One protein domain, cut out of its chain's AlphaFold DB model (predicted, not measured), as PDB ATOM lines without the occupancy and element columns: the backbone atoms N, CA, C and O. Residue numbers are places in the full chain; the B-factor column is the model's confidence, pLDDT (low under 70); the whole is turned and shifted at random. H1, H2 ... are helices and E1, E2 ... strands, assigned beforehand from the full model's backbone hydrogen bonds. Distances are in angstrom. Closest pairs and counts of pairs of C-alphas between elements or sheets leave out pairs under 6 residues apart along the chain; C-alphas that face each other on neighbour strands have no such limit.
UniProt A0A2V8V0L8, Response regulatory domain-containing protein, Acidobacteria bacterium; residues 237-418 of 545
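This is residues 237 to 418 of the 545 residues of the protein "Response regulatory domain-containing protein" of Acidobacteria bacterium (UniProt A0A2V8V0L8). A strongly twisted sheet of six strands makes the core, with a small second sheet of two strands, E1 and E7, beside it, of which E7 is near E4 and E5. H1, H3 and H4 only graze the sheet, and H4 leads to a tail without named elements, residues 402 to 418, at one end of the longest axis. The printed part has 182 residues, with four named helices and eight named strands in the order H1 E1 E2 E3 H2 E4 E5 E6 E7 E8 H3 H4; the large sheet runs E6, E5, E4, E3, E2, E8 and is mixed. The class is mixed, helices and strands, though under half of the residues, 85 of 182, are in named elements. The whole is compact, with a radius of gyration of the C-alphas of 17.1 A, yet elongated in outline, spanning 58 by 37 by 28 A.

H1, residues 241 to 245, begins at C-alpha 241 (7.406, 44.776, 24.600). E1 is residues 249 to 251. E2, residues 264 to 274, is 28.0 A long, and E3, residues 277 to 286, is 29.2 A. H2 is residues 295 to 302, 10.3 A. E4, residues 307 to 316, is 27.3 A; E5, residues 322 to 329, is 19.2 A. E6 is residues 333 to 336, E7 residues 345 to 350, E8 residues 372 to 374 and H3 residues 383 to 387. H4, residues 390 to 401, is 16.3 A and ends at C-alpha 401 (-5.051, 36.479, -11.129).

E2 and E3 form a hairpin, with N 270 and O 281 at 2.9 A. E3 and E4 are antiparallel, with N 282 and O 312 at 2.8 A. E4, E5 and E6 form a meander, each strand the antiparallel neighbour of the one before; N 313 and O 326 are 2.9 A apart, N 329 and O 333 2.8 A. At the other edge E8 is parallel to E2, with N 269 and O 372 at 2.8 A. E1 and E7 are parallel, with N 251 and O 348 at 2.9 A. H1 only grazes the sheet with residues 242 to 244, H3 with 383 to 385 and H4 with 390 to 395. H3 and H4 are close but not clearly touching; their closest C-alphas, of Ile 385 and Ala 391, are 6.1 A apart. H2 is not on the sheet. In H1, H2, H3 and H4 every O i to N i+4 pair is within hydrogen-bond range.

The two C-alphas farthest apart, of Ala 319 and Ala 410, are 58.0 A apart. The printed part has no cut. The links E1 to E2 and E7 to E8 are long, with 12 and 21 residues. The mean pLDDT of the printed part is 94.4, and no printed residue is under 70.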
ATOM      1  N   GLU A 237       6.407  47.821  30.123       90.19
ATOM      2  CA  GLU A 237       5.521  47.006  30.962       90.19
ATOM      3  C   GLU A 237       4.662  46.012  30.153       90.19
ATOM      4  O   GLU A 237       4.042  45.124  30.736       90.19
ATOM      5  N   ASP A 238       4.597  46.151  28.824       89.75
ATOM      6  CA  ASP A 238       3.875  45.222  27.954       89.75
ATOM      7  C   ASP A 238       4.595  43.858  27.938       89.75
ATOM      8  O   ASP A 238       5.806  43.807  27.694       89.75
ATOM      9  N   PRO A 239       3.893  42.731  28.160       89.12
ATOM     10  CA  PRO A 239       4.511  41.400  28.180       89.12
ATOM     11  C   PRO A 239       5.168  40.997  26.847       89.12
ATOM     12  O   PRO A 239       5.981  40.069  26.810       89.12
ATOM     13  N   TYR A 240       4.818  41.680  25.759       90.81
ATOM     14  CA  TYR A 240       5.368  41.498  24.422       90.81
ATOM     15  C   TYR A 240       6.262  42.664  23.989       90.81
ATOM     16  O   TYR A 240       6.703  42.689  22.841       90.81
ATOM     17  N   TRP A 241       6.579  43.603  24.892       91.62
ATOM     18  CA  TRP A 241       7.406  44.776  24.600       91.62
ATOM     19  C   TRP A 241       8.693  44.427  23.864       91.62
ATOM     20  O   TRP A 241       8.988  45.036  22.845       91.62
ATOM     21  N   SER A 242       9.447  43.435  24.345       90.44
ATOM     22  CA  SER A 242      10.734  43.072  23.742       90.44
ATOM     23  C   SER A 242      10.596  42.643  22.280       90.44
ATOM     24  O   SER A 242      11.429  43.006  21.457       90.44
ATOM     25  N   ALA A 243       9.529  41.922  21.940       94.12
ATOM     26  CA  ALA A 243       9.252  41.501  20.571       94.12
ATOM     27  C   ALA A 243       8.710  42.646  19.699       94.12
ATOM     28  O   ALA A 243       8.953  42.697  18.501       94.12
ATOM     29  N   LEU A 244       7.976  43.588  20.286       95.06
ATOM     30  CA  LEU A 244       7.438  44.725  19.546       95.06
ATOM     31  C   LEU A 244       8.513  45.790  19.290       95.06
ATOM     32  O   LEU A 244       8.638  46.263  18.167       95.06
ATOM     33  N   ALA A 245       9.337  46.108  20.288       91.88
ATOM     34  CA  ALA A 245      10.369  47.140  20.214       91.88
ATOM     35  C   ALA A 245      11.484  46.820  19.205       91.88
ATOM     36  O   ALA A 245      12.099  47.728  18.656       91.88
ATOM     37  N   HIS A 246      11.752  45.541  18.933       94.44
ATOM     38  CA  HIS A 246      12.803  45.127  17.991       94.44
ATOM     39  C   HIS A 246      12.245  44.635  16.645       94.44
ATOM     40  O   HIS A 246      13.003  44.100  15.837       94.44
ATOM     41  N   ALA A 247      10.942  44.817  16.394       96.44
ATOM     42  CA  ALA A 247      10.282  44.382  15.165       96.44
ATOM     43  C   ALA A 247      10.869  45.083  13.922       96.44
ATOM     44  O   ALA A 247      11.045  46.299  13.959       96.44
ATOM     45  N   PRO A 248      11.166  44.385  12.816       97.19
ATOM     46  CA  PRO A 248      11.756  45.028  11.646       97.19
ATOM     47  C   PRO A 248      10.842  46.026  10.929       97.19
ATOM     48  O   PRO A 248       9.635  45.819  10.794       97.19
ATOM     49  N   VAL A 249      11.460  47.073  10.389       97.19
ATOM     50  CA  VAL A 249      10.925  47.860   9.275       97.19
ATOM     51  C   VAL A 249      11.315  47.148   7.988       97.19
ATOM     52  O   VAL A 249      12.487  46.823   7.801       97.19
ATOM     53  N   LEU A 250      10.357  46.943   7.088       97.56
ATOM     54  CA  LEU A 250      10.583  46.260   5.820       97.56
ATOM     55  C   LEU A 250      10.137  47.139   4.650       97.56
ATOM     56  O   LEU A 250       8.956  47.441   4.502       97.56
ATOM     57  N   TYR A 251      11.069  47.543   3.798       97.31
ATOM     58  CA  TYR A 251      10.734  48.191   2.532       97.31
ATOM     59  C   TYR A 251      10.232  47.173   1.506       97.31
ATOM     60  O   TYR A 251      10.665  46.025   1.504       97.31
ATOM     61  N   ALA A 252       9.340  47.592   0.606       95.69
ATOM     62  CA  ALA A 252       8.894  46.739  -0.493       95.69
ATOM     63  C   ALA A 252      10.058  46.409  -1.437       95.69
ATOM     64  O   ALA A 252      10.867  47.293  -1.754       95.69
ATOM     65  N   ARG A 253      10.097  45.167  -1.936       94.00
ATOM     66  CA  ARG A 253      11.065  44.726  -2.948       94.00
ATOM     67  C   ARG A 253      10.893  45.552  -4.221       94.00
ATOM     68  O   ARG A 253       9.780  45.699  -4.726       94.00
ATOM     69  N   ALA A 254      11.984  46.087  -4.764       89.31
ATOM     70  CA  ALA A 254      11.926  47.096  -5.824       89.31
ATOM     71  C   ALA A 254      11.137  46.661  -7.078       89.31
ATOM     72  O   ALA A 254      10.427  47.473  -7.668       89.31
ATOM     73  N   ASN A 255      11.220  45.387  -7.475       89.19
ATOM     74  CA  ASN A 255      10.529  44.845  -8.651       89.19
ATOM     75  C   ASN A 255       9.055  44.456  -8.401       89.19
ATOM     76  O   ASN A 255       8.383  44.095  -9.361       89.19
ATOM     77  N   THR A 256       8.540  44.566  -7.171       91.56
ATOM     78  CA  THR A 256       7.142  44.223  -6.801       91.56
ATOM     79  C   THR A 256       6.228  45.440  -6.680       91.56
ATOM     80  O   THR A 256       5.002  45.317  -6.647       91.56
ATOM     81  N   ILE A 257       6.813  46.637  -6.624       92.06
ATOM     82  CA  ILE A 257       6.089  47.889  -6.408       92.06
ATOM     83  C   ILE A 257       5.044  48.092  -7.510       92.06
ATOM     84  O   ILE A 257       5.368  48.110  -8.697       92.06
ATOM     85  N   GLY A 258       3.780  48.232  -7.100       88.50
ATOM     86  CA  GLY A 258       2.635  48.380  -8.004       88.50
ATOM     87  C   GLY A 258       2.234  47.107  -8.761       88.50
ATOM     88  O   GLY A 258       1.422  47.196  -9.677       88.50
ATOM     89  N   ARG A 259       2.791  45.933  -8.419       92.25
ATOM     90  CA  ARG A 259       2.449  44.641  -9.050       92.25
ATOM     91  C   ARG A 259       1.488  43.780  -8.232       92.25
ATOM     92  O   ARG A 259       0.918  42.831  -8.767       92.25
ATOM     93  N   PHE A 260       1.281  44.132  -6.962       95.06
ATOM     94  CA  PHE A 260       0.404  43.413  -6.032       95.06
ATOM     95  C   PHE A 260       0.798  41.931  -5.878       95.06
ATOM     96  O   PHE A 260      -0.065  41.069  -5.861       95.06
ATOM     97  N   THR A 261       2.100  41.645  -5.825       94.06
ATOM     98  CA  THR A 261       2.688  40.326  -5.513       94.06
ATOM     99  C   THR A 261       3.779  40.517  -4.475       94.06
ATOM    100  O   THR A 261       4.298  41.631  -4.345       94.06
ATOM    101  N   ASP A 262       4.102  39.458  -3.734       93.50
ATOM    102  CA  ASP A 262       5.145  39.442  -2.701       93.50
ATOM    103  C   ASP A 262       5.003  40.590  -1.699       93.50
ATOM    104  O   ASP A 262       5.968  41.200  -1.231       93.50
ATOM    105  N   ILE A 263       3.754  40.917  -1.377       95.06
ATOM    106  CA  ILE A 263       3.451  41.898  -0.345       95.06
ATOM    107  C   ILE A 263       3.543  41.217   1.026       95.06
ATOM    108  O   ILE A 263       3.063  40.091   1.178       95.06
ATOM    109  N   PRO A 264       4.121  41.864   2.049       96.50
ATOM    110  CA  PRO A 264       4.096  41.318   3.397       96.50
ATOM    111  C   PRO A 264       2.658  41.349   3.932       96.50
ATOM    112  O   PRO A 264       2.051  42.414   4.052       96.50
ATOM    113  N   ILE A 265       2.107  40.177   4.245       96.12
ATOM    114  CA  ILE A 265       0.748  40.022   4.789       96.12
ATOM    115  C   ILE A 265       0.796  39.946   6.315       96.12
ATOM    116  O   ILE A 265      -0.077  40.474   7.003       96.12
ATOM    117  N   LEU A 266       1.803  39.260   6.855       96.75
ATOM    118  CA  LEU A 266       1.900  38.982   8.281       96.75
ATOM    119  C   LEU A 266       3.357  38.900   8.720       96.75
ATOM    120  O   LEU A 266       4.171  38.248   8.075       96.75
ATOM    121  N   SER A 267       3.651  39.504   9.866       97.81
ATOM    122  CA  SER A 267       4.909  39.328  10.585       97.81
ATOM    123  C   SER A 267       4.651  38.483  11.827       97.81
ATOM    124  O   SER A 267       3.627  38.669  12.492       97.81
ATOM    125  N   TYR A 268       5.560  37.577  12.170       98.38
ATOM    126  CA  TYR A 268       5.514  36.866  13.444       98.38
ATOM    127  C   TYR A 268       6.882  36.795  14.113       98.38
ATOM    128  O   TYR A 268       7.922  36.846  13.454       98.38
ATOM    129  N   CYS A 269       6.874  36.677  15.440       98.44
ATOM    130  CA  CYS A 269       8.073  36.546  16.256       98.44
ATOM    131  C   CYS A 269       8.017  35.283  17.117       98.44
ATOM    132  O   CYS A 269       7.098  35.095  17.918       98.44
ATOM    133  N   GLU A 270       9.059  34.463  17.012       97.88
ATOM    134  CA  GLU A 270       9.340  33.374  17.944       97.88
ATOM    135  C   GLU A 270      10.271  33.881  19.052       97.88
ATOM    136  O   GLU A 270      11.249  34.590  18.791       97.88
ATOM    137  N   ARG A 271       9.974  33.505  20.301       95.75
ATOM    138  CA  ARG A 271      10.854  33.745  21.453       95.75
ATOM    139  C   ARG A 271      11.632  32.471  21.741       95.75
ATOM    140  O   ARG A 271      11.115  31.551  22.369       95.75
ATOM    141  N   LEU A 272      12.861  32.423  21.249       95.25
ATOM    142  CA  LEU A 272      13.741  31.265  21.340       95.25
ATOM    143  C   LEU A 272      14.753  31.440  22.480       95.25
ATOM    144  O   LEU A 272      14.887  32.510  23.081       95.25
ATOM    145  N   ASN A 273      15.478  30.368  22.790       93.25
ATOM    146  CA  ASN A 273      16.569  30.395  23.753       93.25
ATOM    147  C   ASN A 273      17.736  29.547  23.246       93.25
ATOM    148  O   ASN A 273      17.542  28.393  22.867       93.25
ATOM    149  N   GLU A 274      18.940  30.107  23.277       91.25
ATOM    150  CA  GLU A 274      20.168  29.396  22.934       91.25
ATOM    151  C   GLU A 274      21.155  29.501  24.094       91.25
ATOM    152  O   GLU A 274      21.662  30.577  24.409       91.25
ATOM    153  N   ASN A 275      21.430  28.375  24.758       90.00
ATOM    154  CA  ASN A 275      22.373  28.303  25.881       90.00
ATOM    155  C   ASN A 275      22.091  29.340  26.989       90.00
ATOM    156  O   ASN A 275      23.010  29.949  27.537       90.00
ATOM    157  N   GLY A 276      20.812  29.569  27.303       88.19
ATOM    158  CA  GLY A 276      20.372  30.546  28.300       88.19
ATOM    159  C   GLY A 276      20.230  31.973  27.766       88.19
ATOM    160  O   GLY A 276      19.731  32.827  28.495       88.19
ATOM    161  N   ARG A 277      20.608  32.244  26.511       90.56
ATOM    162  CA  ARG A 277      20.478  33.563  25.877       90.56
ATOM    163  C   ARG A 277      19.118  33.689  25.186       90.56
ATOM    164  O   ARG A 277      18.822  32.867  24.314       90.56
ATOM    165  N   PRO A 278      18.283  34.678  25.548       95.50
ATOM    166  CA  PRO A 278      17.028  34.930  24.853       95.50
ATOM    167  C   PRO A 278      17.271  35.388  23.415       95.50
ATOM    168  O   PRO A 278      18.124  36.238  23.158       95.50
ATOM    169  N   ILE A 279      16.482  34.846  22.495       97.00
ATOM    170  CA  ILE A 279      16.516  35.181  21.075       97.00
ATOM    171  C   ILE A 279      15.121  35.602  20.631       97.00
ATOM    172  O   ILE A 279      14.127  34.955  20.961       97.00
ATOM    173  N   LEU A 280      15.060  36.659  19.831       97.88
ATOM    174  CA  LEU A 280      13.879  37.026  19.061       97.88
ATOM    175  C   LEU A 280      14.145  36.701  17.596       97.88
ATOM    176  O   LEU A 280      15.106  37.215  17.028       97.88
ATOM    177  N   GLN A 281      13.317  35.848  17.001       98.38
ATOM    178  CA  GLN A 281      13.376  35.515  15.582       98.38
ATOM    179  C   GLN A 281      12.124  36.035  14.885       98.38
ATOM    180  O   GLN A 281      11.021  35.611  15.222       98.38
ATOM    181  N   TYR A 282      12.308  36.913  13.904       98.62
ATOM    182  CA  TYR A 282      11.237  37.515  13.120       98.62
ATOM    183  C   TYR A 282      11.165  36.879  11.744       98.62
ATOM    184  O   TYR A 282      12.174  36.774  11.039       98.62
ATOM    185  N   THR A 283       9.953  36.509  11.361       98.56
ATOM    186  CA  THR A 283       9.646  35.911  10.067       98.56
ATOM    187  C   THR A 283       8.519  36.697   9.416       98.56
ATOM    188  O   THR A 283       7.586  37.131  10.094       98.56
ATOM    189  N   MET A 284       8.613  36.882   8.104       98.12
ATOM    190  CA  MET A 284       7.603  37.544   7.290       98.12
ATOM    191  C   MET A 284       6.915  36.526   6.384       98.12
ATOM    192  O   MET A 284       7.568  35.663   5.803       98.12
ATOM    193  N   ILE A 285       5.594  36.636   6.263       98.00
ATOM    194  CA  ILE A 285       4.792  35.894   5.292       98.00
ATOM    195  C   ILE A 285       4.435  36.844   4.153       98.00
ATOM    196  O   ILE A 285       3.767  37.858   4.382       98.00
ATOM    197  N   PHE A 286       4.861  36.500   2.943       97.69
ATOM    198  CA  PHE A 286       4.583  37.247   1.720       97.69
ATOM    199  C   PHE A 286       3.465  36.579   0.917       97.69
ATOM    200  O   PHE A 286       3.244  35.375   1.039       97.69
ATOM    201  N   SER A 287       2.732  37.342   0.104       95.88
ATOM    202  CA  SER A 287       1.560  36.816  -0.617       95.88
ATOM    203  C   SER A 287       1.859  35.714  -1.635       95.88
ATOM    204  O   SER A 287       0.988  34.881  -1.886       95.88
ATOM    205  N   ASN A 288       3.081  35.671  -2.161       91.50
ATOM    206  CA  ASN A 288       3.508  34.773  -3.230       91.50
ATOM    207  C   ASN A 288       4.932  34.281  -2.967       91.50
ATOM    208  O   ASN A 288       5.621  34.843  -2.121       91.50
ATOM    209  N   GLU A 289       5.335  33.243  -3.692       85.62
ATOM    210  CA  GLU A 289       6.725  32.884  -3.949       85.62
ATOM    211  C   GLU A 289       6.933  33.048  -5.454       85.62
ATOM    212  O   GLU A 289       6.209  32.442  -6.257       85.62
ATOM    213  N   ASP A 290       7.872  33.913  -5.836       79.94
ATOM    214  CA  ASP A 290       8.151  34.228  -7.236       79.94
ATOM    215  C   ASP A 290       9.586  33.905  -7.680       79.94
ATOM    216  O   ASP A 290       9.911  34.095  -8.854       79.94
ATOM    217  N   GLY A 291      10.441  33.334  -6.820       74.62
ATOM    218  CA  GLY A 291      11.810  32.952  -7.194       74.62
ATOM    219  C   GLY A 291      11.928  31.633  -7.960       74.62
ATOM    220  O   GLY A 291      13.012  31.046  -8.044       74.62
ATOM    221  N   GLY A 292      10.831  31.203  -8.587       77.69
ATOM    222  CA  GLY A 292      10.814  30.168  -9.617       77.69
ATOM    223  C   GLY A 292      10.576  28.756  -9.097       77.69
ATOM    224  O   GLY A 292      10.732  27.800  -9.866       77.69
ATOM    225  N   THR A 293      10.180  28.585  -7.832       83.81
ATOM    226  CA  THR A 293       9.785  27.266  -7.340       83.81
ATOM    227  C   THR A 293       8.470  26.845  -7.990       83.81
ATOM    228  O   THR A 293       7.501  27.594  -8.087       83.81
ATOM    229  N   SER A 294       8.410  25.594  -8.449       91.00
ATOM    230  CA  SER A 294       7.216  25.082  -9.118       91.00
ATOM    231  C   SER A 294       5.999  25.142  -8.177       91.00
ATOM    232  O   SER A 294       6.041  24.577  -7.079       91.00
ATOM    233  N   THR A 295       4.896  25.756  -8.612       94.19
ATOM    234  CA  THR A 295       3.675  25.930  -7.800       94.19
ATOM    235  C   THR A 295       3.098  24.590  -7.321       94.19
ATOM    236  O   THR A 295       2.605  24.476  -6.198       94.19
ATOM    237  N   ARG A 296       3.234  23.524  -8.120       93.75
ATOM    238  CA  ARG A 296       2.857  22.160  -7.713       93.75
ATOM    239  C   ARG A 296       3.733  21.618  -6.591       93.75
ATOM    240  O   ARG A 296       3.204  21.035  -5.648       93.75
ATOM    241  N   ALA A 297       5.047  21.824  -6.673       93.69
ATOM    242  CA  ALA A 297       5.973  21.468  -5.596       93.69
ATOM    243  C   ALA A 297       5.671  22.262  -4.319       93.69
ATOM    244  O   ALA A 297       5.697  21.681  -3.234       93.69
ATOM    245  N   LEU A 298       5.343  23.553  -4.453       95.44
ATOM    246  CA  LEU A 298       4.949  24.422  -3.343       95.44
ATOM    247  C   LEU A 298       3.746  23.837  -2.577       95.44
ATOM    248  O   LEU A 298       3.821  23.551  -1.375       95.44
ATOM    249  N   MET A 299       2.676  23.499  -3.299       96.62
ATOM    250  CA  MET A 299       1.510  22.830  -2.712       96.62
ATOM    251  C   MET A 299       1.853  21.445  -2.137       96.62
ATOM    252  O   MET A 299       1.469  21.131  -1.009       96.62
ATOM    253  N   ALA A 300       2.635  20.626  -2.842       95.69
ATOM    254  CA  ALA A 300       2.993  19.280  -2.393       95.69
ATOM    255  C   ALA A 300       3.848  19.265  -1.109       95.69
ATOM    256  O   ALA A 300       3.634  18.428  -0.233       95.69
ATOM    257  N   ARG A 301       4.810  20.182  -0.961       94.00
ATOM    258  CA  ARG A 301       5.843  20.134   0.100       94.00
ATOM    259  C   ARG A 301       5.625  21.108   1.259       94.00
ATOM    260  O   ARG A 301       6.323  20.994   2.278       94.00
ATOM    261  N   TRP A 302       4.718  22.070   1.081       95.56
ATOM    262  CA  TRP A 302       4.391  23.087   2.084       95.56
ATOM    263  C   TRP A 302       2.895  23.402   2.173       95.56
ATOM    264  O   TRP A 302       2.480  24.005   3.152       95.56
ATOM    265  N   GLY A 303       2.066  22.982   1.213       96.50
ATOM    266  CA  GLY A 303       0.619  23.224   1.250       96.50
ATOM    267  C   GLY A 303       0.206  24.672   1.007       96.50
ATOM    268  O   GLY A 303      -0.906  25.060   1.341       96.50
ATOM    269  N   ARG A 304       1.100  25.480   0.450       96.62
ATOM    270  CA  ARG A 304       0.905  26.910   0.216       96.62
ATOM    271  C   ARG A 304       1.784  27.366  -0.934       96.62
ATOM    272  O   ARG A 304       2.741  26.677  -1.271       96.62
ATOM    273  N   THR A 305       1.476  28.534  -1.475       96.56
ATOM    274  CA  THR A 305       2.287  29.245  -2.475       96.56
ATOM    275  C   THR A 305       2.691  30.641  -2.006       96.56
ATOM    276  O   THR A 305       3.428  31.309  -2.709       96.56
ATOM    277  N   THR A 306       2.278  31.051  -0.801       96.56
ATOM    278  CA  THR A 306       2.878  32.190  -0.089       96.56
ATOM    279  C   THR A 306       4.343  31.898   0.196       96.56
ATOM    280  O   THR A 306       4.685  30.732   0.406       96.56
ATOM    281  N   ASP A 307       5.177  32.918   0.332       95.19
ATOM    282  CA  ASP A 307       6.536  32.766   0.848       95.19
ATOM    283  C   ASP A 307       6.580  33.006   2.371       95.19
ATOM    284  O   ASP A 307       5.782  33.774   2.910       95.19
ATOM    285  N   ILE A 308       7.445  32.294   3.100       95.88
ATOM    286  CA  ILE A 308       7.596  32.448   4.561       95.88
ATOM    287  C   ILE A 308       9.080  32.489   4.870       95.88
ATOM    288  O   ILE A 308       9.712  31.432   4.939       95.88
ATOM    289  N   GLU A 309       9.599  33.681   5.141       95.38
ATOM    290  CA  GLU A 309      11.037  33.889   5.252       95.38
ATOM    291  C   GLU A 309      11.449  34.525   6.564       95.38
ATOM    292  O   GLU A 309      10.856  35.488   7.058       95.38
ATOM    293  N   TYR A 310      12.478  33.926   7.154       95.44
ATOM    294  CA  TYR A 310      13.130  34.458   8.333       95.44
ATOM    295  C   TYR A 310      13.916  35.701   7.900       95.44
ATOM    296  O   TYR A 310      14.778  35.621   7.033       95.44
ATOM    297  N   ILE A 311      13.642  36.858   8.503       98.06
ATOM    298  CA  ILE A 311      14.250  38.121   8.056       98.06
ATOM    299  C   ILE A 311      15.228  38.717   9.064       98.06
ATOM    300  O   ILE A 311      16.137  39.439   8.666       98.06
ATOM    301  N   TYR A 312      15.075  38.441  10.362       98.56
ATOM    302  CA  TYR A 312      15.903  39.070  11.394       98.56
ATOM    303  C   TYR A 312      15.917  38.286  12.701       98.56
ATOM    304  O   TYR A 312      14.859  37.912  13.213       98.56
ATOM    305  N   ARG A 313      17.101  38.059  13.274       98.25
ATOM    306  CA  ARG A 313      17.284  37.432  14.590       98.25
ATOM    307  C   ARG A 313      18.085  38.358  15.482       98.25
ATOM    308  O   ARG A 313      19.091  38.917  15.056       98.25
ATOM    309  N   ALA A 314      17.658  38.502  16.728       97.81
ATOM    310  CA  ALA A 314      18.338  39.307  17.733       97.81
ATOM    311  C   ALA A 314      18.573  38.499  19.007       97.81
ATOM    312  O   ALA A 314      17.630  37.948  19.575       97.81
ATOM    313  N   TRP A 315      19.818  38.480  19.474       97.06
ATOM    314  CA  TRP A 315      20.197  37.940  20.774       97.06
ATOM    315  C   TRP A 315      20.154  39.074  21.785       97.06
ATOM    316  O   TRP A 315      20.742  40.140  21.564       97.06
ATOM    317  N   LEU A 316      19.436  38.849  22.879       94.81
ATOM    318  CA  LEU A 316      19.232  39.860  23.904       94.81
ATOM    319  C   LEU A 316      20.192  39.663  25.078       94.81
ATOM    320  O   LEU A 316      20.444  38.535  25.509       94.81
ATOM    321  N   ASP A 317      20.680  40.774  25.624       92.19
ATOM    322  CA  ASP A 317      21.364  40.797  26.914       92.19
ATOM    323  C   ASP A 317      20.367  40.654  28.087       92.19
ATOM    324  O   ASP A 317      19.146  40.595  27.914       92.19
ATOM    325  N   ALA A 318      20.884  40.614  29.318       87.25
ATOM    326  CA  ALA A 318      20.059  40.506  30.525       87.25
ATOM    327  C   ALA A 318      19.132  41.718  30.762       87.25
ATOM    328  O   ALA A 318      18.180  41.612  31.534       87.25
ATOM    329  N   ALA A 319      19.407  42.857  30.122       86.38
ATOM    330  CA  ALA A 319      18.585  44.061  30.172       86.38
ATOM    331  C   ALA A 319      17.562  44.131  29.017       86.38
ATOM    332  O   ALA A 319      16.752  45.056  28.982       86.38
ATOM    333  N   GLY A 320      17.560  43.155  28.100       86.50
ATOM    334  CA  GLY A 320      16.662  43.102  26.946       86.50
ATOM    335  C   GLY A 320      17.127  43.925  25.738       86.50
ATOM    336  O   GLY A 320      16.351  44.101  24.792       86.50
ATOM    337  N   ASN A 321      18.367  44.423  25.742       90.31
ATOM    338  CA  ASN A 321      18.955  45.109  24.592       90.31
ATOM    339  C   ASN A 321      19.540  44.097  23.609       90.31
ATOM    340  O   ASN A 321      19.996  43.026  24.004       90.31
ATOM    341  N   VAL A 322      19.578  44.457  22.328       94.44
ATOM    342  CA  VAL A 322      20.201  43.624  21.294       94.44
ATOM    343  C   VAL A 322      21.725  43.665  21.451       94.44
ATOM    344  O   VAL A 322      22.344  44.691  21.180       94.44
ATOM    345  N   GLU A 323      22.325  42.549  21.867       93.94
ATOM    346  CA  GLU A 323      23.786  42.377  21.942       93.94
ATOM    347  C   GLU A 323      24.367  42.127  20.544       93.94
ATOM    348  O   GLU A 323      25.386  42.699  20.158       93.94
ATOM    349  N   ASN A 324      23.702  41.269  19.772       95.88
ATOM    350  CA  ASN A 324      24.049  40.975  18.392       95.88
ATOM    351  C   ASN A 324      22.793  40.589  17.596       95.88
ATOM    352  O   ASN A 324      21.752  40.243  18.164       95.88
ATOM    353  N   SER A 325      22.884  40.682  16.273       98.06
ATOM    354  CA  SER A 325      21.771  40.357  15.391       98.06
ATOM    355  C   SER A 325      22.228  39.887  14.021       98.06
ATOM    356  O   SER A 325      23.263  40.339  13.521       98.06
ATOM    357  N   THR A 326      21.427  39.029  13.400       98.56
ATOM    358  CA  THR A 326      21.647  38.503  12.053       98.56
ATOM    359  C   THR A 326      20.422  38.713  11.169       98.56
ATOM    360  O   THR A 326      19.324  38.988  11.651       98.56
ATOM    361  N   ILE A 327      20.638  38.608   9.863       98.62
ATOM    362  CA  ILE A 327      19.608  38.583   8.822       98.62
ATOM    363  C   ILE A 327      19.842  37.381   7.909       98.62
ATOM    364  O   ILE A 327      20.962  36.860   7.841       98.62
ATOM    365  N   GLN A 328      18.804  36.959   7.191       97.75
ATOM    366  CA  GLN A 328      18.935  35.974   6.123       97.75
ATOM    367  C   GLN A 328      19.173  36.685   4.791       97.75
ATOM    368  O   GLN A 328      18.251  37.214   4.177       97.75
ATOM    369  N   ALA A 329      20.432  36.726   4.371       97.19
ATOM    370  CA  ALA A 329      20.847  37.336   3.117       97.19
ATOM    371  C   ALA A 329      20.832  36.327   1.956       97.19
ATOM    372  O   ALA A 329      20.553  35.135   2.127       97.19
ATOM    373  N   GLU A 330      21.160  36.819   0.760       95.06
ATOM    374  CA  GLU A 330      21.180  36.060  -0.491       95.06
ATOM    375  C   GLU A 330      21.817  34.661  -0.356       95.06
ATOM    376  O   GLU A 330      22.895  34.469   0.221       95.06
ATOM    377  N   GLY A 331      21.132  33.664  -0.926       92.50
ATOM    378  CA  GLY A 331      21.526  32.259  -0.841       92.50
ATOM    379  C   GLY A 331      21.224  31.609   0.512       92.50
ATOM    380  O   GLY A 331      21.903  30.649   0.870       92.50
ATOM    381  N   HIS A 332      20.238  32.127   1.256       92.75
ATOM    382  CA  HIS A 332      19.854  31.669   2.599       92.75
ATOM    383  C   HIS A 332      21.002  31.736   3.616       92.75
ATOM    384  O   HIS A 332      21.085  30.927   4.544       92.75
ATOM    385  N   LYS A 333      21.920  32.692   3.435       95.88
ATOM    386  CA  LYS A 333      23.089  32.847   4.300       95.88
ATOM    387  C   LYS A 333      22.736  33.716   5.490       95.88
ATOM    388  O   LYS A 333      22.339  34.865   5.332       95.88
ATOM    389  N   GLU A 334      22.954  33.189   6.683       97.38
ATOM    390  CA  GLU A 334      22.843  33.991   7.893       97.38
ATOM    391  C   GLU A 334      24.091  34.876   8.040       97.38
ATOM    392  O   GLU A 334      25.216  34.379   8.130       97.38
ATOM    393  N   VAL A 335      23.896  36.195   8.028       98.00
ATOM    394  CA  VAL A 335      24.975  37.190   8.142       98.00
ATOM    395  C   VAL A 335      24.667  38.193   9.246       98.00
ATOM    396  O   VAL A 335      23.508  38.436   9.571       98.00
ATOM    397  N   ALA A 336      25.703  38.786   9.838       98.38
ATOM    398  CA  ALA A 336      25.528  39.811  10.863       98.38
ATOM    399  C   ALA A 336      24.862  41.065  10.281       98.38
ATOM    400  O   ALA A 336      25.331  41.595   9.276       98.38
ATOM    401  N   PHE A 337      23.832  41.568  10.959       98.31
ATOM    402  CA  PHE A 337      23.181  42.831  10.622       98.31
ATOM    403  C   PHE A 337      24.081  44.017  10.986       98.31
ATOM    404  O   PHE A 337      24.549  44.132  12.123       98.31
ATOM    405  N   ARG A 338      24.304  44.909  10.024       96.69
ATOM    406  CA  ARG A 338      25.111  46.135  10.136       96.69
ATOM    407  C   ARG A 338      24.379  47.377   9.620       96.69
ATOM    408  O   ARG A 338      24.954  48.465   9.632       96.69
ATOM    409  N   GLY A 339      23.138  47.208   9.172       96.25
ATOM    410  CA  GLY A 339      22.305  48.258   8.609       96.25
ATOM    411  C   GLY A 339      21.822  49.311   9.598       96.25
ATOM    412  O   GLY A 339      22.129  49.319  10.795       96.25
ATOM    413  N   ARG A 340      21.021  50.233   9.063       96.31
ATOM    414  CA  ARG A 340      20.413  51.318   9.840       96.31
ATOM    415  C   ARG A 340      19.258  50.804  10.694       96.31
ATOM    416  O   ARG A 340      18.568  49.858  10.328       96.31
ATOM    417  N   ARG A 341      19.015  51.489  11.809       94.94
ATOM    418  CA  ARG A 341      17.829  51.289  12.643       94.94
ATOM    419  C   ARG A 341      16.969  52.544  12.647       94.94
ATOM    420  O   ARG A 341      17.503  53.651  12.591       94.94
ATOM    421  N   ASP A 342      15.665  52.348  12.732       92.00
ATOM    422  CA  ASP A 342      14.695  53.382  13.065       92.00
ATOM    423  C   ASP A 342      14.309  53.191  14.536       92.00
ATOM    424  O   ASP A 342      13.642  52.221  14.896       92.00
ATOM    425  N   GLY A 343      14.870  54.017  15.422       90.69
ATOM    426  CA  GLY A 343      14.900  53.703  16.851       90.69
ATOM    427  C   GLY A 343      15.620  52.372  17.106       90.69
ATOM    428  O   GLY A 343      16.808  52.226  16.812       90.69
ATOM    429  N   THR A 344      14.907  51.392  17.657       92.19
ATOM    430  CA  THR A 344      15.399  50.021  17.885       92.19
ATOM    431  C   THR A 344      15.110  49.070  16.717       92.19
ATOM    432  O   THR A 344      15.739  48.011  16.612       92.19
ATOM    433  N   HIS A 345      14.234  49.465  15.792       95.50
ATOM    434  CA  HIS A 345      13.769  48.635  14.687       95.50
ATOM    435  C   HIS A 345      14.833  48.524  13.584       95.50
ATOM    436  O   HIS A 345      15.250  49.550  13.045       95.50
ATOM    437  N   PRO A 346      15.304  47.318  13.215       97.38
ATOM    438  CA  PRO A 346      16.196  47.165  12.069       97.38
ATOM    439  C   PRO A 346      15.460  47.528  10.776       97.38
ATOM    440  O   PRO A 346      14.293  47.181  10.603       97.38
ATOM    441  N   VAL A 347      16.149  48.220   9.871       97.62
ATOM    442  CA  VAL A 347      15.615  48.583   8.557       97.62
ATOM    443  C   VAL A 347      16.130  47.598   7.522       97.62
ATOM    444  O   VAL A 347      17.338  47.496   7.323       97.62
ATOM    445  N   LEU A 348      15.208  46.889   6.877       98.25
ATOM    446  CA  LEU A 348      15.490  45.818   5.928       98.25
ATOM    447  C   LEU A 348      14.755  46.047   4.606       98.25
ATOM    448  O   LEU A 348      13.741  46.748   4.545       98.25
ATOM    449  N   ILE A 349      15.250  45.412   3.550       97.50
ATOM    450  CA  ILE A 349      14.599  45.362   2.240       97.50
ATOM    451  C   ILE A 349      14.831  43.982   1.615       97.50
ATOM    452  O   ILE A 349      15.970  43.514   1.634       97.50
ATOM    453  N   PRO A 350      13.811  43.307   1.057       96.62
ATOM    454  CA  PRO A 350      14.049  42.107   0.268       96.62
ATOM    455  C   PRO A 350      14.902  42.441  -0.964       96.62
ATOM    456  O   PRO A 350      14.611  43.395  -1.691       96.62
ATOM    457  N   SER A 351      15.965  41.672  -1.180       94.50
ATOM    458  CA  SER A 351      16.976  41.875  -2.223       94.50
ATOM    459  C   SER A 351      17.002  40.762  -3.273       94.50
ATOM    460  O   SER A 351      17.637  40.930  -4.312       94.50
ATOM    461  N   THR A 352      16.291  39.656  -3.041       93.50
ATOM    462  CA  THR A 352      16.154  38.530  -3.977       93.50
ATOM    463  C   THR A 352      14.685  38.204  -4.235       93.50
ATOM    464  O   THR A 352      13.816  38.655  -3.494       93.50
ATOM    465  N   ASP A 353      14.411  37.397  -5.265       90.12
ATOM    466  CA  ASP A 353      13.042  36.971  -5.582       90.12
ATOM    467  C   ASP A 353      12.444  36.073  -4.484       90.12
ATOM    468  O   ASP A 353      11.338  36.307  -4.026       90.12
ATOM    469  N   ASN A 354      13.242  35.191  -3.877       88.44
ATOM    470  CA  ASN A 354      12.834  34.429  -2.682       88.44
ATOM    471  C   ASN A 354      12.905  35.238  -1.372       88.44
ATOM    472  O   ASN A 354      13.332  34.712  -0.350       88.44
ATOM    473  N   ASN A 355      12.642  36.544  -1.436       93.69
ATOM    474  CA  ASN A 355      12.519  37.472  -0.308       93.69
ATOM    475  C   ASN A 355      13.630  37.440   0.768       93.69
ATOM    476  O   ASN A 355      13.416  37.887   1.900       93.69
ATOM    477  N   MET A 356      14.847  37.009   0.418       95.19
ATOM    478  CA  MET A 356      16.020  37.202   1.274       95.19
ATOM    479  C   MET A 356      16.275  38.698   1.407       95.19
ATOM    480  O   MET A 356      16.017  39.461   0.475       95.19
ATOM    481  N   VAL A 357      16.794  39.134   2.548       97.50
ATOM    482  CA  VAL A 357      16.875  40.559   2.876       97.50
ATOM    483  C   VAL A 357      18.300  41.101   2.805       97.50
ATOM    484  O   VAL A 357      19.280  40.402   3.058       97.50
ATOM    485  N   ALA A 358      18.404  42.384   2.481       97.56
ATOM    486  CA  ALA A 358      19.581  43.211   2.685       97.56
ATOM    487  C   ALA A 358      19.324  44.214   3.821       97.56
ATOM    488  O   ALA A 358      18.177  44.539   4.148       97.56
ATOM    489  N   ASP A 359      20.406  44.698   4.426       96.81
ATOM    490  CA  ASP A 359      20.392  45.712   5.483       96.81
ATOM    491  C   ASP A 359      20.817  47.107   4.984       96.81
ATOM    492  O   ASP A 359      20.915  48.066   5.762       96.81
ATOM    493  N   ASP A 360      21.005  47.236   3.671       93.62
ATOM    494  CA  ASP A 360      21.188  48.473   2.940       93.62
ATOM    495  C   ASP A 360      20.126  48.633   1.837       93.62
ATOM    496  O   ASP A 360      19.707  47.695   1.169       93.62
ATOM    497  N   GLY A 361      19.645  49.864   1.665       90.62
ATOM    498  CA  GLY A 361      18.613  50.192   0.681       90.62
ATOM    499  C   GLY A 361      17.271  50.594   1.289       90.62
ATOM    500  O   GLY A 361      16.997  50.422   2.475       90.62
ATOM    501  N   THR A 362      16.457  51.227   0.452       93.44
ATOM    502  CA  THR A 362      15.095  51.674   0.758       93.44
ATOM    503  C   THR A 362      14.286  51.676  -0.534       93.44
ATOM    504  O   THR A 362      14.849  51.718  -1.628       93.44
ATOM    505  N   SER A 363      12.965  51.717  -0.417       93.94
ATOM    506  CA  SER A 363      12.062  51.919  -1.548       93.94
ATOM    507  C   SER A 363      10.936  52.895  -1.174       93.94
ATOM    508  O   SER A 363      10.837  53.294  -0.014       93.94
ATOM    509  N   PRO A 364      10.106  53.350  -2.128       92.25
ATOM    510  CA  PRO A 364       8.996  54.256  -1.829       92.25
ATOM    511  C   PRO A 364       7.950  53.704  -0.852       92.25
ATOM    512  O   PRO A 364       7.245  54.496  -0.241       92.25
ATOM    513  N   ILE A 365       7.845  52.379  -0.708       95.44
ATOM    514  CA  ILE A 365       6.846  51.728   0.144       95.44
ATOM    515  C   ILE A 365       7.552  51.117   1.354       95.44
ATOM    516  O   ILE A 365       8.414  50.250   1.205       95.44
ATOM    517  N   ARG A 366       7.171  51.557   2.554       95.50
ATOM    518  CA  ARG A 366       7.739  51.121   3.840       95.50
ATOM    519  C   ARG A 366       6.655  50.417   4.644       95.50
ATOM    520  O   ARG A 366       5.665  51.048   4.976       95.50
ATOM    521  N   TYR A 367       6.855  49.170   5.032       96.62
ATOM    522  CA  TYR A 367       5.960  48.442   5.930       96.62
ATOM    523  C   TYR A 367       6.578  48.331   7.326       96.62
ATOM    524  O   TYR A 367       7.788  48.145   7.469       96.62
ATOM    525  N   GLN A 368       5.757  48.409   8.371       95.25
ATOM    526  CA  GLN A 368       6.161  48.045   9.728       95.25
ATOM    527  C   GLN A 368       4.980  47.383  10.445       95.25
ATOM    528  O   GLN A 368       4.198  48.005  11.169       95.25
ATOM    529  N   ILE A 369       4.842  46.085  10.183       96.12
ATOM    530  CA  ILE A 369       3.738  45.255  10.664       96.12
ATOM    531  C   ILE A 369       4.073  44.754  12.077       96.12
ATOM    532  O   ILE A 369       5.098  44.086  12.248       96.12
ATOM    533  N   PRO A 370       3.231  45.032  13.090       96.56
ATOM    534  CA  PRO A 370       3.383  44.457  14.417       96.56
ATOM    535  C   PRO A 370       3.379  42.927  14.355       96.56
ATOM    536  O   PRO A 370       2.414  42.352  13.845       96.56
ATOM    537  N   PRO A 371       4.432  42.253  14.848       97.50
ATOM    538  CA  PRO A 371       4.497  40.806  14.801       97.50
ATOM    539  C   PRO A 371       3.477  40.179  15.749       97.50
ATOM    540  O   PRO A 371       3.319  40.617  16.893       97.50
ATOM    541  N   VAL A 372       2.852  39.091  15.306       96.56
ATOM    542  CA  VAL A 372       2.163  38.174  16.218       96.56
ATOM    543  C   VAL A 372       3.191  37.297  16.927       96.56
ATOM    544  O   VAL A 372       4.183  36.870  16.336       96.56
ATOM    545  N   ILE A 373       2.999  37.053  18.220       96.25
ATOM    546  CA  ILE A 373       3.942  36.259  19.016       96.25
ATOM    547  C   ILE A 373       3.470  34.814  19.022       96.25
ATOM    548  O   ILE A 373       2.346  34.546  19.440       96.25
ATOM    549  N   VAL A 374       4.331  33.897  18.586       96.88
ATOM    550  CA  VAL A 374       3.957  32.497  18.340       96.88
ATOM    551  C   VAL A 374       4.854  31.522  19.103       96.88
ATOM    552  O   VAL A 374       6.008  31.822  19.416       96.88
ATOM    553  N   ASP A 375       4.306  30.341  19.390       94.56
ATOM    554  CA  ASP A 375       5.043  29.163  19.852       94.56
ATOM    555  C   ASP A 375       4.850  28.040  18.830       94.56
ATOM    556  O   ASP A 375       3.772  27.458  18.712       94.56
ATOM    557  N   LEU A 376       5.908  27.758  18.071       94.81
ATOM    558  CA  LEU A 376       5.918  26.744  17.018       94.81
ATOM    559  C   LEU A 376       6.645  25.461  17.446       94.81
ATOM    560  O   LEU A 376       6.947  24.604  16.620       94.81
ATOM    561  N   SER A 377       6.906  25.271  18.744       92.38
ATOM    562  CA  SER A 377       7.587  24.066  19.249       92.38
ATOM    563  C   SER A 377       6.835  22.762  18.927       92.38
ATOM    564  O   SER A 377       7.445  21.696  18.758       92.38
ATOM    565  N   ALA A 378       5.510  22.848  18.787       92.81
ATOM    566  CA  ALA A 378       4.610  21.731  18.515       92.81
ATOM    567  C   ALA A 378       3.939  21.780  17.128       92.81
ATOM    568  O   ALA A 378       3.033  20.987  16.883       92.81
ATOM    569  N   HIS A 379       4.365  22.677  16.232       95.06
ATOM    570  CA  HIS A 379       3.700  22.893  14.946       95.06
ATOM    571  C   HIS A 379       4.673  23.254  13.820       95.06
ATOM    572  O   HIS A 379       5.820  23.633  14.052       95.06
ATOM    573  N   SER A 380       4.213  23.137  12.573       95.81
ATOM    574  CA  SER A 380       4.934  23.708  11.432       95.81
ATOM    575  C   SER A 380       4.749  25.226  11.400       95.81
ATOM    576  O   SER A 380       3.787  25.754  11.957       95.81
ATOM    577  N   ARG A 381       5.631  25.944  10.697       95.94
ATOM    578  CA  ARG A 381       5.488  27.399  10.500       95.94
ATOM    579  C   ARG A 381       4.188  27.784   9.787       95.94
ATOM    580  O   ARG A 381       3.670  28.874   9.990       95.94
ATOM    581  N   GLU A 382       3.616  26.868   9.011       96.69
ATOM    582  CA  GLU A 382       2.324  27.053   8.352       96.69
ATOM    583  C   GLU A 382       1.141  27.167   9.339       96.69
ATOM    584  O   GLU A 382       0.094  27.685   8.959       96.69
ATOM    585  N   GLN A 383       1.303  26.790  10.617       96.38
ATOM    586  CA  GLN A 383       0.315  27.051  11.679       96.38
ATOM    587  C   GLN A 383      -0.082  28.528  11.765       96.38
ATOM    588  O   GLN A 383      -1.237  28.839  12.040       96.38
ATOM    589  N   VAL A 384       0.854  29.438  11.493       97.56
ATOM    590  CA  VAL A 384       0.581  30.876  11.539       97.56
ATOM    591  C   VAL A 384      -0.446  31.271  10.465       97.56
ATOM    592  O   VAL A 384      -1.340  32.071  10.722       97.56
ATOM    593  N   ILE A 385      -0.395  30.657   9.279       96.62
ATOM    594  CA  ILE A 385      -1.393  30.875   8.217       96.62
ATOM    595  C   ILE A 385      -2.742  30.255   8.608       96.62
ATOM    596  O   ILE A 385      -3.789  30.829   8.311       96.62
ATOM    597  N   ASP A 386      -2.738  29.124   9.323       96.38
ATOM    598  CA  ASP A 386      -3.973  28.506   9.823       96.38
ATOM    599  C   ASP A 386      -4.735  29.433  10.790       96.38
ATOM    600  O   ASP A 386      -5.965  29.487  10.757       96.38
ATOM    601  N   GLU A 387      -4.012  30.163  11.640       96.75
ATOM    602  CA  GLU A 387      -4.570  31.121  12.605       96.75
ATOM    603  C   GLU A 387      -4.939  32.468  11.960       96.75
ATOM    604  O   GLU A 387      -5.822  33.176  12.451       96.75
ATOM    605  N   HIS A 388      -4.328  32.789  10.814       96.44
ATOM    606  CA  HIS A 388      -4.548  34.011  10.042       96.44
ATOM    607  C   HIS A 388      -4.979  33.695   8.592       96.44
ATOM    608  O   HIS A 388      -4.257  33.999   7.637       96.44
ATOM    609  N   PRO A 389      -6.192  33.137   8.385       95.81
ATOM    610  CA  PRO A 389      -6.612  32.535   7.112       95.81
ATOM    611  C   PRO A 389      -6.766  33.518   5.945       95.81
ATOM    612  O   PRO A 389      -6.961  33.100   4.804       95.81
ATOM    613  N   ILE A 390      -6.649  34.826   6.192       95.94
ATOM    614  CA  ILE A 390      -6.576  35.824   5.122       95.94
ATOM    615  C   ILE A 390      -5.437  35.519   4.143       95.94
ATOM    616  O   ILE A 390      -5.606  35.720   2.945       95.94
ATOM    617  N   ALA A 391      -4.325  34.954   4.624       96.88
ATOM    618  CA  ALA A 391      -3.208  34.564   3.775       96.88
ATOM    619  C   ALA A 391      -3.596  33.449   2.785       96.88
ATOM    620  O   ALA A 391      -3.221  33.539   1.621       96.88
ATOM    621  N   TYR A 392      -4.428  32.468   3.173       97.81
ATOM    622  CA  TYR A 392      -4.959  31.477   2.222       97.81
ATOM    623  C   TYR A 392      -5.836  32.116   1.145       97.81
ATOM    624  O   TYR A 392      -5.768  31.723  -0.019       97.81
ATOM    625  N   ARG A 393      -6.656  33.104   1.521       97.38
ATOM    626  CA  ARG A 393      -7.518  33.810   0.572       97.38
ATOM    627  C   ARG A 393      -6.709  34.634  -0.426       97.38
ATOM    628  O   ARG A 393      -6.946  34.503  -1.621       97.38
ATOM    629  N   VAL A 394      -5.764  35.441   0.058       97.62
ATOM    630  CA  VAL A 394      -4.887  36.262  -0.792       97.62
ATOM    631  C   VAL A 394      -4.088  35.364  -1.735       97.62
ATOM    632  O   VAL A 394      -4.122  35.577  -2.941       97.62
ATOM    633  N   MET A 395      -3.492  34.288  -1.213       97.25
ATOM    634  CA  MET A 395      -2.799  33.265  -2.001       97.25
ATOM    635  C   MET A 395      -3.682  32.698  -3.124       97.25
ATOM    636  O   MET A 395      -3.264  32.624  -4.275       97.25
ATOM    637  N   ALA A 396      -4.917  32.294  -2.813       97.75
ATOM    638  CA  ALA A 396      -5.827  31.722  -3.805       97.75
ATOM    639  C   ALA A 396      -6.247  32.737  -4.881       97.75
ATOM    640  O   ALA A 396      -6.294  32.398  -6.061       97.75
ATOM    641  N   GLN A 397      -6.532  33.974  -4.474       97.31
ATOM    642  CA  GLN A 397      -6.884  35.062  -5.385       97.31
ATOM    643  C   GLN A 397      -5.707  35.442  -6.288       97.31
ATOM    644  O   GLN A 397      -5.891  35.726  -7.468       97.31
ATOM    645  N   GLU A 398      -4.488  35.407  -5.762       96.31
ATOM    646  CA  GLU A 398      -3.285  35.680  -6.536       96.31
ATOM    647  C   GLU A 398      -2.995  34.574  -7.554       96.31
ATOM    648  O   GLU A 398      -2.759  34.874  -8.721       96.31
ATOM    649  N   LEU A 399      -3.141  33.300  -7.163       96.81
ATOM    650  CA  LEU A 399      -3.077  32.168  -8.094       96.81
ATOM    651  C   LEU A 399      -4.091  32.297  -9.240       96.81
ATOM    652  O   LEU A 399      -3.779  31.944 -10.377       96.81
ATOM    653  N   GLU A 400      -5.305  32.772  -8.951       96.88
ATOM    654  CA  GLU A 400      -6.328  33.031  -9.968       96.88
ATOM    655  C   GLU A 400      -5.895  34.155 -10.916       96.88
ATOM    656  O   GLU A 400      -5.888  33.961 -12.133       96.88
ATOM    657  N   ARG A 401      -5.474  35.298 -10.363       95.81
ATOM    658  CA  ARG A 401      -5.051  36.479 -11.129       95.81
ATOM    659  C   ARG A 401      -3.848  36.202 -12.030       95.81
ATOM    660  O   ARG A 401      -3.787  36.722 -13.138       95.81
ATOM    661  N   GLU A 402      -2.901  35.398 -11.557       94.00
ATOM    662  CA  GLU A 402      -1.691  35.017 -12.295       94.00
ATOM    663  C   GLU A 402      -1.904  33.816 -13.229       94.00
ATOM    664  O   GLU A 402      -0.942  33.266 -13.764       94.00
ATOM    665  N   GLU A 403      -3.154  33.378 -13.415       94.81
ATOM    666  CA  GLU A 403      -3.523  32.244 -14.268       94.81
ATOM    667  C   GLU A 403      -2.808  30.929 -13.884       94.81
ATOM    668  O   GLU A 403      -2.600  30.039 -14.716       94.81
ATOM    669  N   LYS A 404      -2.455  30.774 -12.601       95.44
ATOM    670  CA  LYS A 404      -1.794  29.588 -12.028       95.44
ATOM    671  C   LYS A 404      -2.783  28.495 -11.599       95.44
ATOM    672  O   LYS A 404      -2.362  27.413 -11.178       95.44
ATOM    673  N   LEU A 405      -4.089  28.747 -11.720       96.69
ATOM    674  CA  LEU A 405      -5.140  27.763 -11.457       96.69
ATOM    675  C   LEU A 405      -5.523  26.956 -12.705       96.69
ATOM    676  O   LEU A 405      -5.552  27.457 -13.828       96.69
ATOM    677  N   ARG A 406      -5.889  25.693 -12.488       96.44
ATOM    678  CA  ARG A 406      -6.443  24.780 -13.497       96.44
ATOM    679  C   ARG A 406      -7.626  23.978 -12.943       96.44
ATOM    680  O   ARG A 406      -7.758  23.825 -11.726       96.44
ATOM    681  N   PRO A 407      -8.463  23.380 -13.810       95.75
ATOM    682  CA  PRO A 407      -9.439  22.392 -13.372       95.75
ATOM    683  C   PRO A 407      -8.785  21.216 -12.629       95.75
ATOM    684  O   PRO A 407      -7.652  20.812 -12.922       95.75
ATOM    685  N   PHE A 408      -9.521  20.640 -11.678       93.44
ATOM    686  CA  PHE A 408      -9.129  19.397 -11.012       93.44
ATOM    687  C   PHE A 408      -8.877  18.277 -12.031       93.44
ATOM    688  O   PHE A 408      -9.611  18.141 -13.010       93.44
ATOM    689  N   GLY A 409      -7.851  17.461 -11.780       85.38
ATOM    690  CA  GLY A 409      -7.527  16.281 -12.587       85.38
ATOM    691  C   GLY A 409      -6.887  16.576 -13.949       85.38
ATOM    692  O   GLY A 409      -6.434  15.648 -14.614       85.38
ATOM    693  N   ALA A 410      -6.806  17.843 -14.360       88.12
ATOM    694  CA  ALA A 410      -6.014  18.249 -15.515       88.12
ATOM    695  C   ALA A 410      -4.526  18.351 -15.140       88.12
ATOM    696  O   ALA A 410      -4.183  18.658 -14.000       88.12
ATOM    697  N   VAL A 411      -3.634  18.141 -16.105       82.62
ATOM    698  CA  VAL A 411      -2.208  18.471 -15.973       82.62
ATOM    699  C   VAL A 411      -1.911  19.585 -16.967       82.62
ATOM    700  O   VAL A 411      -2.021  19.374 -18.170       82.62
ATOM    701  N   ASP A 412      -1.564  20.765 -16.458       85.69
ATOM    702  CA  ASP A 412      -1.211  21.946 -17.254       85.69
ATOM    703  C   ASP A 412       0.031  22.595 -16.636       85.69
ATOM    704  O   ASP A 412      -0.071  23.388 -15.700       85.69
ATOM    705  N   GLY A 413       1.210  22.162 -17.091       88.62
ATOM    706  CA  GLY A 413       2.502  22.619 -16.576       88.62
ATOM    707  C   GLY A 413       2.588  22.584 -15.045       88.62
ATOM    708  O   GLY A 413       2.378  21.540 -14.413       88.62
ATOM    709  N   GLU A 414       2.870  23.756 -14.471       91.31
ATOM    710  CA  GLU A 414       2.996  23.979 -13.027       91.31
ATOM    711  C   GLU A 414       1.704  24.454 -12.355       91.31
ATOM    712  O   GLU A 414       1.709  24.738 -11.161       91.31
ATOM    713  N   LYS A 415       0.577  24.508 -13.070       94.69
ATOM    714  CA  LYS A 415      -0.690  24.955 -12.486       94.69
ATOM    715  C   LYS A 415      -1.246  23.947 -11.482       94.69
ATOM    716  O   LYS A 415      -1.135  22.722 -11.639       94.69
ATOM    717  N   VAL A 416      -1.913  24.478 -10.465       96.38
ATOM    718  CA  VAL A 416      -2.583  23.725  -9.391       96.38
ATOM    719  C   VAL A 416      -4.094  23.915  -9.482       96.38
ATOM    720  O   VAL A 416      -4.556  24.810 -10.184       96.38
ATOM    721  N   SER A 417      -4.896  23.070  -8.834       97.06
ATOM    722  CA  SER A 417      -6.325  23.389  -8.715       97.06
ATOM    723  C   SER A 417      -6.578  24.376  -7.579       97.06
ATOM    724  O   SER A 417      -5.660  24.766  -6.858       97.06
ATOM    725  N   ASP A 418      -7.828  24.818  -7.446       97.75
ATOM    726  CA  ASP A 418      -8.256  25.683  -6.348       97.75
ATOM    727  C   ASP A 418      -7.791  25.118  -4.987       97.75
ATOM    728  O   ASP A 418      -8.057  23.941  -4.717       97.75
TER     729      ASP A 418